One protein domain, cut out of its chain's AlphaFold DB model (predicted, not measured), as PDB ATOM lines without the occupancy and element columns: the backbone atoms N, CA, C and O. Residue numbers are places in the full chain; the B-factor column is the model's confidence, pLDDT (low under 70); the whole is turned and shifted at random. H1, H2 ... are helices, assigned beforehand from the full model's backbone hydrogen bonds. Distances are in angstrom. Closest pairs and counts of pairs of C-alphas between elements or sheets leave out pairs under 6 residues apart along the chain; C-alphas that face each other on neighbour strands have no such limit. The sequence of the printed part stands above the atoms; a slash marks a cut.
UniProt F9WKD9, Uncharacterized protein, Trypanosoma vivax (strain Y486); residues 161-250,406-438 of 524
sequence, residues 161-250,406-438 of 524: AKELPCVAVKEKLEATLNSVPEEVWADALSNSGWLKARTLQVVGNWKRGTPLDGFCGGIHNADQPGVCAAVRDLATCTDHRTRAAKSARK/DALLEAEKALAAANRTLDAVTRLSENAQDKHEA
ATOM      1  N   ALA A 161     190.803 190.015 184.639       95.50
ATOM      2  CA  ALA A 161     191.773 189.117 185.254       95.50
ATOM      3  C   ALA A 161     191.309 187.648 185.225       95.50
ATOM      4  O   ALA A 161     192.123 186.758 184.986       95.50
ATOM      5  N   LYS A 162     190.009 187.384 185.420       94.25
ATOM      6  CA  LYS A 162     189.434 186.032 185.292       94.25
ATOM      7  C   LYS A 162     189.433 185.526 183.850       94.25
ATOM      8  O   LYS A 162     189.663 184.344 183.629       94.25
ATOM      9  N   GLU A 163     189.177 186.414 182.894       95.56
ATOM     10  CA  GLU A 163     189.079 186.087 181.467       95.56
ATOM     11  C   GLU A 163     190.438 185.810 180.807       95.56
ATOM     12  O   GLU A 163     190.465 185.216 179.731       95.56
ATOM     13  N   LEU A 164     191.564 186.196 181.424       96.25
ATOM     14  CA  LEU A 164     192.897 185.957 180.862       96.25
ATOM     15  C   LEU A 164     193.201 184.447 180.730       96.25
ATOM     16  O   LEU A 164     193.335 183.764 181.754       96.25
ATOM     17  N   PRO A 165     193.397 183.922 179.503       97.00
ATOM     18  CA  PRO A 165     193.537 182.490 179.234       97.00
ATOM     19  C   PRO A 165     194.961 181.948 179.477       97.00
ATOM     20  O   PRO A 165     195.454 181.157 178.681       97.00
ATOM     21  N   CYS A 166     195.643 182.337 180.563       95.44
ATOM     22  CA  CYS A 166     197.040 181.927 180.807       95.44
ATOM     23  C   CYS A 166     197.211 180.389 180.800       95.44
ATOM     24  O   CYS A 166     198.124 179.862 180.176       95.44
ATOM     25  N   VAL A 167     196.302 179.661 181.459       94.94
ATOM     26  CA  VAL A 167     196.350 178.187 181.526       94.94
ATOM     27  C   VAL A 167     196.034 177.563 180.165       94.94
ATOM     28  O   VAL A 167     196.798 176.734 179.686       94.94
ATOM     29  N   ALA A 168     194.985 178.035 179.488       96.50
ATOM     30  CA  ALA A 168     194.596 177.517 178.177       96.50
ATOM     31  C   ALA A 168     195.675 177.745 177.101       96.50
ATOM     32  O   ALA A 168     195.860 176.909 176.220       96.50
ATOM     33  N   VAL A 169     196.426 178.853 177.163       97.25
ATOM     34  CA  VAL A 169     197.567 179.079 176.259       97.25
ATOM     35  C   VAL A 169     198.713 178.111 176.558       97.25
ATOM     36  O   VAL A 169     199.353 177.647 175.618       97.25
ATOM     37  N   LYS A 170     198.948 177.755 177.827       95.44
ATOM     38  CA  LYS A 170     199.954 176.749 178.205       95.44
ATOM     39  C   LYS A 170     199.589 175.372 177.654       95.44
ATOM     40  O   LYS A 170     200.412 174.743 177.000       95.44
ATOM     41  N   GLU A 171     198.344 174.954 177.862       95.19
ATOM     42  CA  GLU A 171     197.813 173.693 177.335       95.19
ATOM     43  C   GLU A 171     197.883 173.658 175.807       95.19
ATOM     44  O   GLU A 171     198.303 172.664 175.225       95.19
ATOM     45  N   LYS A 172     197.538 174.769 175.140       96.69
ATOM     46  CA  LYS A 172     197.644 174.876 173.683       96.69
ATOM     47  C   LYS A 172     199.092 174.797 173.202       96.69
ATOM     48  O   LYS A 172     199.346 174.140 172.201       96.69
ATOM     49  N   LEU A 173     200.032 175.433 173.901       95.62
ATOM     50  CA  LEU A 173     201.459 175.343 173.588       95.62
ATOM     51  C   LEU A 173     201.946 173.894 173.666       95.62
ATOM     52  O   LEU A 173     202.553 173.402 172.720       95.62
ATOM     53  N   GLU A 174     201.628 173.197 174.753       94.81
ATOM     54  CA  GLU A 174     201.976 171.789 174.937       94.81
ATOM     55  C   GLU A 174     201.302 170.878 173.898       94.81
ATOM     56  O   GLU A 174     201.947 169.992 173.335       94.81
ATOM     57  N   ALA A 175     200.034 171.128 173.569       94.44
ATOM     58  CA  ALA A 175     199.320 170.396 172.528       94.44
ATOM     59  C   ALA A 175     199.952 170.597 171.142       94.44
ATOM     60  O   ALA A 175     200.151 169.619 170.423       94.44
ATOM     61  N   THR A 176     200.322 171.830 170.771       94.12
ATOM     62  CA  THR A 176     201.004 172.104 169.495       94.12
ATOM     63  C   THR A 176     202.335 171.358 169.422       94.12
ATOM     64  O   THR A 176     202.610 170.696 168.424       94.12
ATOM     65  N   LEU A 177     203.130 171.381 170.494       93.50
ATOM     66  CA  LEU A 177     204.403 170.657 170.555       93.50
ATOM     67  C   LEU A 177     204.236 169.141 170.398       93.50
ATOM     68  O   LEU A 177     205.032 168.498 169.714       93.50
ATOM     69  N   ASN A 178     203.192 168.581 171.012       92.00
ATOM     70  CA  ASN A 178     202.893 167.151 170.982       92.00
ATOM     71  C   ASN A 178     202.125 166.689 169.731       92.00
ATOM     72  O   ASN A 178     202.005 165.480 169.507       92.00
ATOM     73  N   SER A 179     201.608 167.622 168.927       90.56
ATOM     74  CA  SER A 179     200.959 167.325 167.643       90.56
ATOM     75  C   SER A 179     201.958 166.925 166.556       90.56
ATOM     76  O   SER A 179     201.609 166.184 165.640       90.56
ATOM     77  N   VAL A 180     203.209 167.369 166.687       89.12
ATOM     78  CA  VAL A 180     204.292 167.042 165.762       89.12
ATOM     79  C   VAL A 180     204.918 165.696 166.160       89.12
ATOM     80  O   VAL A 180     205.259 165.514 167.335       89.12
ATOM     81  N   PRO A 181     205.062 164.744 165.218       89.69
ATOM     82  CA  PRO A 181     205.743 163.473 165.464       89.69
ATOM     83  C   PRO A 181     207.197 163.655 165.930       89.69
ATOM     84  O   PRO A 181     207.839 164.662 165.628       89.69
ATOM     85  N   GLU A 182     207.728 162.691 166.684       88.44
ATOM     86  CA  GLU A 182     209.092 162.795 167.224       88.44
ATOM     87  C   GLU A 182     210.143 162.807 166.106       88.44
ATOM     88  O   GLU A 182     211.120 163.550 166.197       88.44
ATOM     89  N   GLU A 183     209.909 162.062 165.023       87.62
ATOM     90  CA  GLU A 183     210.827 161.971 163.883       87.62
ATOM     91  C   GLU A 183     210.951 163.323 163.170       87.62
ATOM     92  O   GLU A 183     212.042 163.727 162.778       87.62
ATOM     93  N   VAL A 184     209.852 164.080 163.089       89.19
ATOM     94  CA  VAL A 184     209.835 165.421 162.487       89.19
ATOM     95  C   VAL A 184     210.693 166.399 163.295       89.19
ATOM     96  O   VAL A 184     211.462 167.176 162.723       89.19
ATOM     97  N   TRP A 185     210.606 166.363 164.630       89.50
ATOM     98  CA  TRP A 185     211.482 167.182 165.475       89.50
ATOM     99  C   TRP A 185     212.942 166.739 165.380       89.50
ATOM    100  O   TRP A 185     213.829 167.593 165.304       89.50
ATOM    101  N   ALA A 186     213.196 165.429 165.350       87.75
ATOM    102  CA  ALA A 186     214.537 164.879 165.190       87.75
ATOM    103  C   ALA A 186     215.175 165.327 163.867       87.75
ATOM    104  O   ALA A 186     216.314 165.795 163.872       87.75
ATOM    105  N   ASP A 187     214.423 165.298 162.766       86.12
ATOM    106  CA  ASP A 187     214.876 165.761 161.455       86.12
ATOM    107  C   ASP A 187     215.121 167.270 161.425       86.12
ATOM    108  O   ASP A 187     216.124 167.751 160.889       86.12
ATOM    109  N   ALA A 188     214.247 168.059 162.049       86.50
ATOM    110  CA  ALA A 188     214.456 169.500 162.166       86.50
ATOM    111  C   ALA A 188     215.736 169.844 162.958       86.50
ATOM    112  O   ALA A 188     216.369 170.866 162.686       86.50
ATOM    113  N   LEU A 189     216.128 168.998 163.916       87.12
ATOM    114  CA  LEU A 189     217.343 169.145 164.724       87.12
ATOM    115  C   LEU A 189     218.599 168.538 164.069       87.12
ATOM    116  O   LEU A 189     219.714 168.982 164.372       87.12
ATOM    117  N   SER A 190     218.441 167.545 163.189       84.25
ATOM    118  CA  SER A 190     219.533 166.905 162.442       84.25
ATOM    119  C   SER A 190     219.907 167.669 161.166       84.25
ATOM    120  O   SER A 190     221.058 167.600 160.736       84.25
ATOM    121  N   ASN A 191     218.977 168.460 160.619       75.25
ATOM    122  CA  ASN A 191     219.207 169.354 159.483       75.25
ATOM    123  C   ASN A 191     220.379 170.333 159.708       75.25
ATOM    124  O   ASN A 191     220.715 170.714 160.832       75.25
ATOM    125  N   SER A 192     220.989 170.803 158.618       62.97
ATOM    126  CA  SER A 192     222.017 171.848 158.649       62.97
ATOM    127  C   SER A 192     221.402 173.256 158.527       62.97
ATOM    128  O   SER A 192     220.289 173.454 158.036       62.97
ATOM    129  N   GLY A 193     222.114 174.276 159.019       80.62
ATOM    130  CA  GLY A 193     221.760 175.682 158.793       80.62
ATOM    131  C   GLY A 193     220.619 176.244 159.655       80.62
ATOM    132  O   GLY A 193     220.553 176.033 160.868       80.62
ATOM    133  N   TRP A 194     219.759 177.058 159.034       84.25
ATOM    134  CA  TRP A 194     218.816 177.945 159.734       84.25
ATOM    135  C   TRP A 194     217.700 177.205 160.481       84.25
ATOM    136  O   TRP A 194     217.331 177.628 161.576       84.25
ATOM    137  N   LEU A 195     217.182 176.100 159.927       85.06
ATOM    138  CA  LEU A 195     216.081 175.354 160.542       85.06
ATOM    139  C   LEU A 195     216.494 174.796 161.906       85.06
ATOM    140  O   LEU A 195     215.822 175.075 162.891       85.06
ATOM    141  N   LYS A 196     217.647 174.125 161.994       88.88
ATOM    142  CA  LYS A 196     218.190 173.617 163.261       88.88
ATOM    143  C   LYS A 196     218.394 174.723 164.290       88.88
ATOM    144  O   LYS A 196     217.965 174.584 165.434       88.88
ATOM    145  N   ALA A 197     219.023 175.829 163.888       89.12
ATOM    146  CA  ALA A 197     219.246 176.966 164.779       89.12
ATOM    147  C   ALA A 197     217.919 177.534 165.309       89.12
ATOM    148  O   ALA A 197     217.788 177.809 166.502       89.12
ATOM    149  N   ARG A 198     216.908 177.655 164.440       90.50
ATOM    150  CA  ARG A 198     215.579 178.140 164.815       90.50
ATOM    151  C   ARG A 198     214.830 177.152 165.710       90.50
ATOM    152  O   ARG A 198     214.205 177.591 166.673       90.50
ATOM    153  N   THR A 199     214.918 175.852 165.436       91.94
ATOM    154  CA  THR A 199     214.299 174.800 166.250       91.94
ATOM    155  C   THR A 199     214.887 174.766 167.651       91.94
ATOM    156  O   THR A 199     214.136 174.833 168.621       91.94
ATOM    157  N   LEU A 200     216.216 174.800 167.778       91.00
ATOM    158  CA  LEU A 200     216.881 174.894 169.079       91.00
ATOM    159  C   LEU A 200     216.482 176.166 169.840       91.00
ATOM    160  O   LEU A 200     216.194 176.101 171.032       91.00
ATOM    161  N   GLN A 201     216.412 177.308 169.152       91.56
ATOM    162  CA  GLN A 201     216.036 178.579 169.769       91.56
ATOM    163  C   GLN A 201     214.588 178.589 170.275       91.56
ATOM    164  O   GLN A 201     214.308 179.142 171.335       91.56
ATOM    165  N   VAL A 202     213.639 178.059 169.501       92.44
ATOM    166  CA  VAL A 202     212.208 178.163 169.825       92.44
ATOM    167  C   VAL A 202     211.768 177.017 170.730       92.44
ATOM    168  O   VAL A 202     211.098 177.266 171.727       92.44
ATOM    169  N   VAL A 203     212.160 175.789 170.401       91.88
ATOM    170  CA  VAL A 203     211.626 174.548 170.983       91.88
ATOM    171  C   VAL A 203     212.668 173.787 171.799       91.88
ATOM    172  O   VAL A 203     212.322 173.083 172.743       91.88
ATOM    173  N   GLY A 204     213.951 173.958 171.479       90.38
ATOM    174  CA  GLY A 204     215.039 173.211 172.104       90.38
ATOM    175  C   GLY A 204     215.063 171.752 171.658       90.38
ATOM    176  O   GLY A 204     214.583 171.408 170.582       90.38
ATOM    177  N   ASN A 205     215.605 170.882 172.513       88.31
ATOM    178  CA  ASN A 205     215.647 169.431 172.291       88.31
ATOM    179  C   ASN A 205     214.349 168.750 172.759       88.31
ATOM    180  O   ASN A 205     214.393 167.747 173.473       88.31
ATOM    181  N   TRP A 206     213.201 169.349 172.439       88.19
ATOM    182  CA  TRP A 206     211.893 168.839 172.837       88.19
ATOM    183  C   TRP A 206     211.669 167.410 172.332       88.19
ATOM    184  O   TRP A 206     212.026 167.084 171.201       88.19
ATOM    185  N   LYS A 207     211.029 166.581 173.161       83.44
ATOM    186  CA  LYS A 207     210.589 165.232 172.795       83.44
ATOM    187  C   LYS A 207     209.101 165.082 173.048       83.44
ATOM    188  O   LYS A 207     208.619 165.420 174.134       83.44
ATOM    189  N   ARG A 208     208.387 164.546 172.057       84.69
ATOM    190  CA  ARG A 208     206.946 164.294 172.135       84.69
ATOM    191  C   ARG A 208     206.610 163.455 173.373       84.69
ATOM    192  O   ARG A 208     207.328 162.522 173.710       84.69
ATOM    193  N   GLY A 209     205.520 163.800 174.053       80.00
ATOM    194  CA  GLY A 209     205.064 163.114 175.265       80.00
ATOM    195  C   GLY A 209     205.766 163.558 176.552       80.00
ATOM    196  O   GLY A 209     205.354 163.144 177.633       80.00
ATOM    197  N   THR A 210     206.779 164.428 176.469       82.38
ATOM    198  CA  THR A 210     207.369 165.056 177.659       82.38
ATOM    199  C   THR A 210     206.412 166.127 178.192       82.38
ATOM    200  O   THR A 210     205.979 166.969 177.408       82.38
ATOM    201  N   PRO A 211     206.092 166.156 179.499       87.19
ATOM    202  CA  PRO A 211     205.341 167.261 180.078       87.19
ATOM    203  C   PRO A 211     206.130 168.565 179.977       87.19
ATOM    204  O   PRO A 211     207.317 168.604 180.321       87.19
ATOM    205  N   LEU A 212     205.470 169.650 179.572       87.56
ATOM    206  CA  LEU A 212     206.145 170.933 179.352       87.56
ATOM    207  C   LEU A 212     206.825 171.476 180.624       87.56
ATOM    208  O   LEU A 212     207.939 172.000 180.567       87.56
ATOM    209  N   ASP A 213     206.200 171.274 181.785       86.44
ATOM    210  CA  ASP A 213     206.779 171.643 183.083       86.44
ATOM    211  C   ASP A 213     208.026 170.826 183.426       86.44
ATOM    212  O   ASP A 213     208.992 171.370 183.959       86.44
ATOM    213  N   GLY A 214     208.034 169.534 183.087       85.81
ATOM    214  CA  GLY A 214     209.188 168.663 183.299       85.81
ATOM    215  C   GLY A 214     210.368 169.066 182.418       85.81
ATOM    216  O   GLY A 214     211.497 169.143 182.895       85.81
ATOM    217  N   PHE A 215     210.100 169.399 181.153       88.69
ATOM    218  CA  PHE A 215     211.119 169.867 180.212       88.69
ATOM    219  C   PHE A 215     211.764 171.191 180.650       88.69
ATOM    220  O   PHE A 215     212.981 171.355 180.562       88.69
ATOM    221  N   CYS A 216     210.965 172.130 181.160       88.88
ATOM    222  CA  CYS A 216     211.460 173.444 181.570       88.88
ATOM    223  C   CYS A 216     211.952 173.507 183.028       88.88
ATOM    224  O   CYS A 216     212.593 174.489 183.404       88.88
ATOM    225  N   GLY A 217     211.709 172.471 183.839       73.50
ATOM    226  CA  GLY A 217     211.951 172.432 185.288       73.50
ATOM    227  C   GLY A 217     213.407 172.553 185.766       73.50
ATOM    228  O   GLY A 217     213.635 172.573 186.971       73.50
ATOM    229  N   GLY A 218     214.389 172.659 184.864       60.50
ATOM    230  CA  GLY A 218     215.809 172.865 185.196       60.50
ATOM    231  C   GLY A 218     216.477 174.036 184.469       60.50
ATOM    232  O   GLY A 218     217.689 174.218 184.583       60.50
ATOM    233  N   ILE A 219     215.724 174.823 183.695       58.84
ATOM    234  CA  ILE A 219     216.288 175.870 182.842       58.84
ATOM    235  C   ILE A 219     215.985 177.233 183.479       58.84
ATOM    236  O   ILE A 219     214.826 177.638 183.574       58.84
ATOM    237  N   HIS A 220     217.019 177.982 183.900       55.81
ATOM    238  CA  HIS A 220     216.862 179.302 184.560       55.81
ATOM    239  C   HIS A 220     217.577 180.487 183.874       55.81
ATOM    240  O   HIS A 220     217.349 181.635 184.251       55.81
ATOM    241  N   ASN A 221     218.347 180.252 182.803       57.75
ATOM    242  CA  ASN A 221     219.213 181.280 182.194       57.75
ATOM    243  C   ASN A 221     218.616 181.943 180.941       57.75
ATOM    244  O   ASN A 221     217.490 181.638 180.576       57.75
ATOM    245  N   ALA A 222     219.332 182.876 180.304       55.16
ATOM    246  CA  ALA A 222     218.891 183.568 179.084       55.16
ATOM    247  C   ALA A 222     218.918 182.681 177.821       55.16
ATOM    248  O   ALA A 222     218.219 182.977 176.857       55.16
ATOM    249  N   ASP A 223     219.653 181.566 177.858       67.31
ATOM    250  CA  ASP A 223     219.839 180.642 176.728       67.31
ATOM    251  C   ASP A 223     218.730 179.579 176.608       67.31
ATOM    252  O   ASP A 223     218.927 178.528 175.997       67.31
ATOM    253  N   GLN A 224     217.564 179.797 177.229       79.88
ATOM    254  CA  GLN A 224     216.489 178.801 177.169       79.88
ATOM    255  C   GLN A 224     215.797 178.810 175.815       79.88
ATOM    256  O   GLN A 224     215.647 179.873 175.204       79.88
ATOM    257  N   PRO A 225     215.222 177.663 175.430       89.75
ATOM    258  CA  PRO A 225     214.232 177.629 174.375       89.75
ATOM    259  C   PRO A 225     213.087 178.610 174.644       89.75
ATOM    260  O   PRO A 225     212.616 178.751 175.780       89.75
ATOM    261  N   GLY A 226     212.585 179.239 173.582       92.69
ATOM    262  CA  GLY A 226     211.448 180.155 173.635       92.69
ATOM    263  C   GLY A 226     210.229 179.561 174.348       92.69
ATOM    264  O   GLY A 226     209.565 180.275 175.098       92.69
ATOM    265  N   VAL A 227     209.969 178.257 174.194       94.12
ATOM    266  CA  VAL A 227     208.897 177.536 174.909       94.12
ATOM    267  C   VAL A 227     209.028 177.626 176.432       94.12
ATOM    268  O   VAL A 227     208.025 177.844 177.104       94.12
ATOM    269  N   CYS A 228     210.240 177.569 176.991       93.06
ATOM    270  CA  CYS A 228     210.443 177.688 178.438       93.06
ATOM    271  C   CYS A 228     210.361 179.135 178.931       93.06
ATOM    272  O   CYS A 228     209.861 179.389 180.029       93.06
ATOM    273  N   ALA A 229     210.751 180.106 178.097       91.94
ATOM    274  CA  ALA A 229     210.427 181.506 178.358       91.94
ATOM    275  C   ALA A 229     208.901 181.721 178.399       91.94
ATOM    276  O   ALA A 229     208.396 182.323 179.342       91.94
ATOM    277  N   ALA A 230     208.151 181.132 177.462       94.44
ATOM    278  CA  ALA A 230     206.693 181.223 177.446       94.44
ATOM    279  C   ALA A 230     206.035 180.563 178.664       94.44
ATOM    280  O   ALA A 230     205.103 181.133 179.219       94.44
ATOM    281  N   VAL A 231     206.522 179.410 179.138       93.50
ATOM    282  CA  VAL A 231     206.025 178.792 180.386       93.50
ATOM    283  C   VAL A 231     206.165 179.750 181.569       93.50
ATOM    284  O   VAL A 231     205.222 179.931 182.339       93.50
ATOM    285  N   ARG A 232     207.315 180.419 181.686       92.19
ATOM    286  CA  ARG A 232     207.571 181.427 182.725       92.19
ATOM    287  C   ARG A 232     206.668 182.648 182.581       92.19
ATOM    288  O   ARG A 232     206.143 183.142 183.579       92.19
ATOM    289  N   ASP A 233     206.453 183.116 181.356       94.44
ATOM    290  CA  ASP A 233     205.529 184.214 181.073       94.44
ATOM    291  C   ASP A 233     204.084 183.824 181.428       94.44
ATOM    292  O   ASP A 233     203.339 184.626 181.982       94.44
ATOM    293  N   LEU A 234     203.673 182.574 181.202       96.00
ATOM    294  CA  LEU A 234     202.338 182.084 181.564       96.00
ATOM    295  C   LEU A 234     202.172 181.872 183.075       96.00
ATOM    296  O   LEU A 234     201.087 182.127 183.614       96.00
ATOM    297  N   ALA A 235     203.236 181.479 183.778       94.12
ATOM    298  CA  ALA A 235     203.276 181.493 185.240       94.12
ATOM    299  C   ALA A 235     203.138 182.932 185.768       94.12
ATOM    300  O   ALA A 235     202.250 183.218 186.568       94.12
ATOM    301  N   THR A 236     203.909 183.869 185.205       95.38
ATOM    302  CA  THR A 236     203.830 185.308 185.509       95.38
ATOM    303  C   THR A 236     202.422 185.853 185.246       95.38
ATOM    304  O   THR A 236     201.845 186.521 186.101       95.38
ATOM    305  N   CYS A 237     201.815 185.504 184.108       97.94
ATOM    306  CA  CYS A 237     200.431 185.827 183.759       97.94
ATOM    307  C   CYS A 237     199.452 185.333 184.832       97.94
ATOM    308  O   CYS A 237     198.587 186.088 185.281       97.94
ATOM    309  N   THR A 238     199.610 184.086 185.284       97.25
ATOM    310  CA  THR A 238     198.744 183.458 186.294       97.25
ATOM    311  C   THR A 238     198.874 184.127 187.664       97.25
ATOM    312  O   THR A 238     197.864 184.408 188.322       97.25
ATOM    313  N   ASP A 239     200.096 184.456 188.072       97.31
ATOM    314  CA  ASP A 239     200.362 185.145 189.332       97.31
ATOM    315  C   ASP A 239     199.815 186.571 189.318       97.31
ATOM    316  O   ASP A 239     199.149 187.008 190.262       97.31
ATOM    317  N   HIS A 240     200.077 187.309 188.240       97.81
ATOM    318  CA  HIS A 240     199.672 188.702 188.117       97.81
ATOM    319  C   HIS A 240     198.162 188.860 187.921       97.81
ATOM    320  O   HIS A 240     197.581 189.750 188.542       97.81
ATOM    321  N   ARG A 241     197.477 187.965 187.186       97.56
ATOM    322  CA  ARG A 241     196.002 187.996 187.121       97.56
ATOM    323  C   ARG A 241     195.373 187.731 188.492       97.56
ATOM    324  O   ARG A 241     194.395 188.376 188.866       97.56
ATOM    325  N   THR A 242     195.962 186.832 189.284       97.44
ATOM    326  CA  THR A 242     195.485 186.533 190.642       97.44
ATOM    327  C   THR A 242     195.700 187.727 191.569       97.44
ATOM    328  O   THR A 242     194.786 188.103 192.307       97.44
ATOM    329  N   ARG A 243     196.879 188.363 191.502       97.00
ATOM    330  CA  ARG A 243     197.180 189.606 192.228       97.00
ATOM    331  C   ARG A 243     196.223 190.731 191.840       97.00
ATOM    332  O   ARG A 243     195.633 191.327 192.730       97.00
ATOM    333  N   ALA A 244     195.982 190.947 190.548       97.25
ATOM    334  CA  ALA A 244     195.043 191.956 190.064       97.25
ATOM    335  C   ALA A 244     193.630 191.752 190.631       97.25
ATOM    336  O   ALA A 244     193.035 192.684 191.170       97.25
ATOM    337  N   ALA A 245     193.104 190.523 190.578       96.38
ATOM    338  CA  ALA A 245     191.778 190.213 191.107       96.38
ATOM    339  C   ALA A 245     191.687 190.401 192.634       96.38
ATOM    340  O   ALA A 245     190.685 190.928 193.125       96.38
ATOM    341  N   LYS A 246     192.722 189.987 193.378       94.94
ATOM    342  CA  LYS A 246     192.798 190.155 194.839       94.94
ATOM    343  C   LYS A 246     192.898 191.629 195.230       94.94
ATOM    344  O   LYS A 246     192.101 192.074 196.050       94.94
ATOM    345  N   SER A 247     193.802 192.391 194.617       94.56
ATOM    346  CA  SER A 247     193.978 193.820 194.896       94.56
ATOM    347  C   SER A 247     192.732 194.625 194.530       94.56
ATOM    348  O   SER A 247     192.257 195.407 195.345       94.56
ATOM    349  N   ALA A 248     192.113 194.376 193.373       95.31
ATOM    350  CA  ALA A 248     190.880 195.070 192.995       95.31
ATOM    351  C   ALA A 248     189.723 194.789 193.971       95.31
ATOM    352  O   ALA A 248     188.950 195.691 194.276       95.31
ATOM    353  N   ARG A 249     189.613 193.555 194.493       94.12
ATOM    354  CA  ARG A 249     188.659 193.231 195.566       94.12
ATOM    355  C   ARG A 249     188.992 194.012 196.837       94.12
ATOM    356  O   ARG A 249     188.126 194.695 197.361       94.12
ATOM    357  N   LYS A 250     190.243 193.936 197.291       92.06
ATOM    358  CA  LYS A 250     190.721 194.548 198.536       92.06
ATOM    359  C   LYS A 250     190.598 196.076 198.545       92.06
ATOM    360  O   LYS A 250     190.293 196.667 199.569       92.06
ATOM    361  N   ASP A 406     198.063 197.866 187.438       95.38
ATOM    362  CA  ASP A 406     199.441 197.553 187.059       95.38
ATOM    363  C   ASP A 406     199.654 196.031 187.004       95.38
ATOM    364  O   ASP A 406     200.181 195.512 186.019       95.38
ATOM    365  N   ALA A 407     199.149 195.276 187.988       97.38
ATOM    366  CA  ALA A 407     199.198 193.815 187.950       97.38
ATOM    367  C   ALA A 407     198.431 193.235 186.751       97.38
ATOM    368  O   ALA A 407     198.920 192.307 186.108       97.38
ATOM    369  N   LEU A 408     197.260 193.781 186.404       96.75
ATOM    370  CA  LEU A 408     196.521 193.326 185.224       96.75
ATOM    371  C   LEU A 408     197.301 193.612 183.934       96.75
ATOM    372  O   LEU A 408     197.342 192.760 183.050       96.75
ATOM    373  N   LEU A 409     197.942 194.781 183.834       95.94
ATOM    374  CA  LEU A 409     198.775 195.133 182.686       95.94
ATOM    375  C   LEU A 409     199.971 194.178 182.532       95.94
ATOM    376  O   LEU A 409     200.271 193.755 181.416       95.94
ATOM    377  N   GLU A 410     200.640 193.813 183.625       97.06
ATOM    378  CA  GLU A 410     201.735 192.834 183.586       97.06
ATOM    379  C   GLU A 410     201.250 191.438 183.170       97.06
ATOM    380  O   GLU A 410     201.899 190.777 182.360       97.06
ATOM    381  N   ALA A 411     200.062 191.019 183.618       97.81
ATOM    382  CA  ALA A 411     199.463 189.768 183.157       97.81
ATOM    383  C   ALA A 411     199.144 189.793 181.647       97.81
ATOM    384  O   ALA A 411     199.441 188.832 180.936       97.81
ATOM    385  N   GLU A 412     198.588 190.901 181.142       97.44
ATOM    386  CA  GLU A 412     198.304 191.112 179.714       97.44
ATOM    387  C   GLU A 412     199.593 191.069 178.868       97.44
ATOM    388  O   GLU A 412     199.624 190.437 177.808       97.44
ATOM    389  N   LYS A 413     200.680 191.696 179.340       97.75
ATOM    390  CA  LYS A 413     201.991 191.676 178.669       97.75
ATOM    391  C   LYS A 413     202.599 190.277 178.627       97.75
ATOM    392  O   LYS A 413     203.060 189.862 177.564       97.75
ATOM    393  N   ALA A 414     202.583 189.562 179.750       97.12
ATOM    394  CA  ALA A 414     203.141 188.219 179.841       97.12
ATOM    395  C   ALA A 414     202.363 187.234 178.949       97.12
ATOM    396  O   ALA A 414     202.955 186.484 178.174       97.12
ATOM    397  N   LEU A 415     201.028 187.325 178.933       97.88
ATOM    398  CA  LEU A 415     200.200 186.560 178.000       97.88
ATOM    399  C   LEU A 415     200.540 186.868 176.534       97.88
ATOM    400  O   LEU A 415     200.633 185.961 175.708       97.88
ATOM    401  N   ALA A 416     200.717 188.146 176.191       97.75
ATOM    402  CA  ALA A 416     201.074 188.549 174.834       97.75
ATOM    403  C   ALA A 416     202.463 188.034 174.419       97.75
ATOM    404  O   ALA A 416     202.642 187.659 173.262       97.75
ATOM    405  N   ALA A 417     203.433 187.998 175.338       95.56
ATOM    406  CA  ALA A 417     204.750 187.415 175.092       95.56
ATOM    407  C   ALA A 417     204.653 185.904 174.827       95.56
ATOM    408  O   ALA A 417     205.120 185.441 173.786       95.56
ATOM    409  N   ALA A 418     203.938 185.167 175.679       96.38
ATOM    410  CA  ALA A 418     203.714 183.736 175.502       96.38
ATOM    411  C   ALA A 418     202.982 183.399 174.189       96.38
ATOM    412  O   ALA A 418     203.366 182.460 173.493       96.38
ATOM    413  N   ASN A 419     201.980 184.194 173.797       97.56
ATOM    414  CA  ASN A 419     201.279 184.012 172.522       97.56
ATOM    415  C   ASN A 419     202.202 184.184 171.306       97.56
ATOM    416  O   ASN A 419     202.068 183.443 170.339       97.56
ATOM    417  N   ARG A 420     203.184 185.097 171.350       96.88
ATOM    418  CA  ARG A 420     204.177 185.210 170.263       96.88
ATOM    419  C   ARG A 420     205.027 183.950 170.141       96.88
ATOM    420  O   ARG A 420     205.367 183.559 169.028       96.88
ATOM    421  N   THR A 421     205.375 183.324 171.264       96.12
ATOM    422  CA  THR A 421     206.074 182.036 171.247       96.12
ATOM    423  C   THR A 421     205.176 180.935 170.701       96.12
ATOM    424  O   THR A 421     205.635 180.166 169.867       96.12
ATOM    425  N   LEU A 422     203.902 180.880 171.100       97.31
ATOM    426  CA  LEU A 422     202.941 179.926 170.542       97.31
ATOM    427  C   LEU A 422     202.819 180.065 169.016       97.31
ATOM    428  O   LEU A 422     202.874 179.063 168.304       97.31
ATOM    429  N   ASP A 423     202.721 181.292 168.504       96.81
ATOM    430  CA  ASP A 423     202.703 181.556 167.062       96.81
ATOM    431  C   ASP A 423     204.012 181.104 166.389       96.81
ATOM    432  O   ASP A 423     203.996 180.530 165.300       96.81
ATOM    433  N   ALA A 424     205.159 181.341 167.036       95.44
ATOM    434  CA  ALA A 424     206.459 180.911 166.531       95.44
ATOM    435  C   ALA A 424     206.598 179.382 166.497       95.44
ATOM    436  O   ALA A 424     207.128 178.860 165.520       95.44
ATOM    437  N   VAL A 425     206.109 178.682 167.524       95.62
ATOM    438  CA  VAL A 425     206.062 177.215 167.574       95.62
ATOM    439  C   VAL A 425     205.146 176.683 166.481       95.62
ATOM    440  O   VAL A 425     205.564 175.795 165.757       95.62
ATOM    441  N   THR A 426     203.959 177.270 166.302       95.56
ATOM    442  CA  THR A 426     202.984 176.838 165.283       95.56
ATOM    443  C   THR A 426     203.560 176.941 163.867       95.56
ATOM    444  O   THR A 426     203.519 175.989 163.094       95.56
ATOM    445  N   ARG A 427     204.193 178.072 163.531       93.25
ATOM    446  CA  ARG A 427     204.846 178.235 162.218       93.25
ATOM    447  C   ARG A 427     206.039 177.305 162.039       93.25
ATOM    448  O   ARG A 427     206.335 176.872 160.929       93.25
ATOM    449  N   LEU A 428     206.779 177.055 163.116       93.44
ATOM    450  CA  LEU A 428     207.924 176.161 163.068       93.44
ATOM    451  C   LEU A 428     207.486 174.702 162.912       93.44
ATOM    452  O   LEU A 428     208.142 173.983 162.170       93.44
ATOM    453  N   SER A 429     206.395 174.282 163.559       91.50
ATOM    454  CA  SER A 429     205.836 172.940 163.388       91.50
ATOM    455  C   SER A 429     205.400 172.691 161.950       91.50
ATOM    456  O   SER A 429     205.766 171.660 161.398       91.50
ATOM    457  N   GLU A 430     204.715 173.653 161.325       90.81
ATOM    458  CA  GLU A 430     204.307 173.568 159.914       90.81
ATOM    459  C   GLU A 430     205.534 173.420 159.001       90.81
ATOM    460  O   GLU A 430     205.636 172.470 158.236       90.81
ATOM    461  N   ASN A 431     206.538 174.289 159.155       88.19
ATOM    462  CA  ASN A 431     207.756 174.224 158.340       88.19
ATOM    463  C   ASN A 431     208.568 172.935 158.581       88.19
ATOM    464  O   ASN A 431     209.164 172.392 157.655       88.19
ATOM    465  N   ALA A 432     208.619 172.438 159.820       87.81
ATOM    466  CA  ALA A 432     209.287 171.178 160.128       87.81
ATOM    467  C   ALA A 432     208.572 169.993 159.456       87.81
ATOM    468  O   ALA A 432     209.243 169.143 158.873       87.81
ATOM    469  N   GLN A 433     207.236 169.973 159.479       89.12
ATOM    470  CA  GLN A 433     206.425 168.971 158.785       89.12
ATOM    471  C   GLN A 433     206.629 169.035 157.268       89.12
ATOM    472  O   GLN A 433     207.010 168.027 156.684       89.12
ATOM    473  N   ASP A 434     206.510 170.213 156.651       87.44
ATOM    474  CA  ASP A 434     206.717 170.393 155.206       87.44
ATOM    475  C   ASP A 434     208.099 169.886 154.756       87.44
ATOM    476  O   ASP A 434     208.256 169.254 153.707       87.44
ATOM    477  N   LYS A 435     209.138 170.160 155.556       85.44
ATOM    478  CA  LYS A 435     210.509 169.716 155.270       85.44
ATOM    479  C   LYS A 435     210.683 168.215 155.443       85.44
ATOM    480  O   LYS A 435     211.365 167.604 154.620       85.44
ATOM    481  N   HIS A 436     210.077 167.632 156.471       86.88
ATOM    482  CA  HIS A 436     210.086 166.189 156.675       86.88
ATOM    483  C   HIS A 436     209.355 165.465 155.538       86.88
ATOM    484  O   HIS A 436     209.905 164.542 154.943       86.88
ATOM    485  N   GLU A 437     208.169 165.932 155.144       88.56
ATOM    486  CA  GLU A 437     207.412 165.364 154.025       88.56
ATOM    487  C   GLU A 437     208.194 165.439 152.706       88.56
ATOM    488  O   GLU A 437     208.249 164.461 151.955       88.56
ATOM    489  N   ALA A 438     208.871 166.560 152.438       85.75
ATOM    490  CA  ALA A 438     209.732 166.697 151.265       85.75
ATOM    491  C   ALA A 438     210.917 165.714 151.281       85.75
ATOM    492  O   ALA A 438     211.263 165.161 150.232       85.75
TER     493      ALA A 438
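Overview. This is residues 161 to 250 and 406 to 438 of the 524 residues of an uncharacterized protein of Trypanosoma vivax (strain Y486) (UniProt F9WKD9). Picture a rod of three helices, H1, H5 and H6, in an up-and-down bundle, each running against the one before it. H2 and H3 pack on later residues of H6, and H4 packs near the beginning of H5. The printed part has 123 residues, six named helices in order H1 to H6, and no named strand: all helix, compact, radius of gyration of the C-alphas 15.8 A, spans 57 by 26 by 23 A.

Arrangement. Start at H1, residues 166 to 179; residues 415 to 429 alone of H6, residues 406 to 438, touch it, closest C-alphas Leu 173 and Leu 422, 5.7 A. H5, residues 226 to 250, touches H6 at a shallow tilt of 26 degrees, opposite ways, closest C-alphas Cys 237 and Ala 411, 4.1 A. H2, residues 182 to 190, touches residues 432 to 436 alone of H6, about perpendicular at 87 degrees, closest C-alphas Ala 188 and Ala 432, 5.8 A. In H1 to H6 every O i to N i+4 pair is within hydrogen-bond range.

Along the chain. Find C-alpha 166 at (197.040, 181.927, 180.807), where H1 begins. H3 is residues 194 to 202, H4 212 to 216. H5 runs 35.5 A; H6 runs 48.4 A to C-alpha 438 at (209.732, 166.697, 151.265).

Size, cuts and confidence. Residues 251 to 405 are not printed; C-alphas 250 and 406 are 14.7 A apart. Of the links printed whole, none is long. Look for pLDDT under 70 at residue 192 and residues 218 to 223.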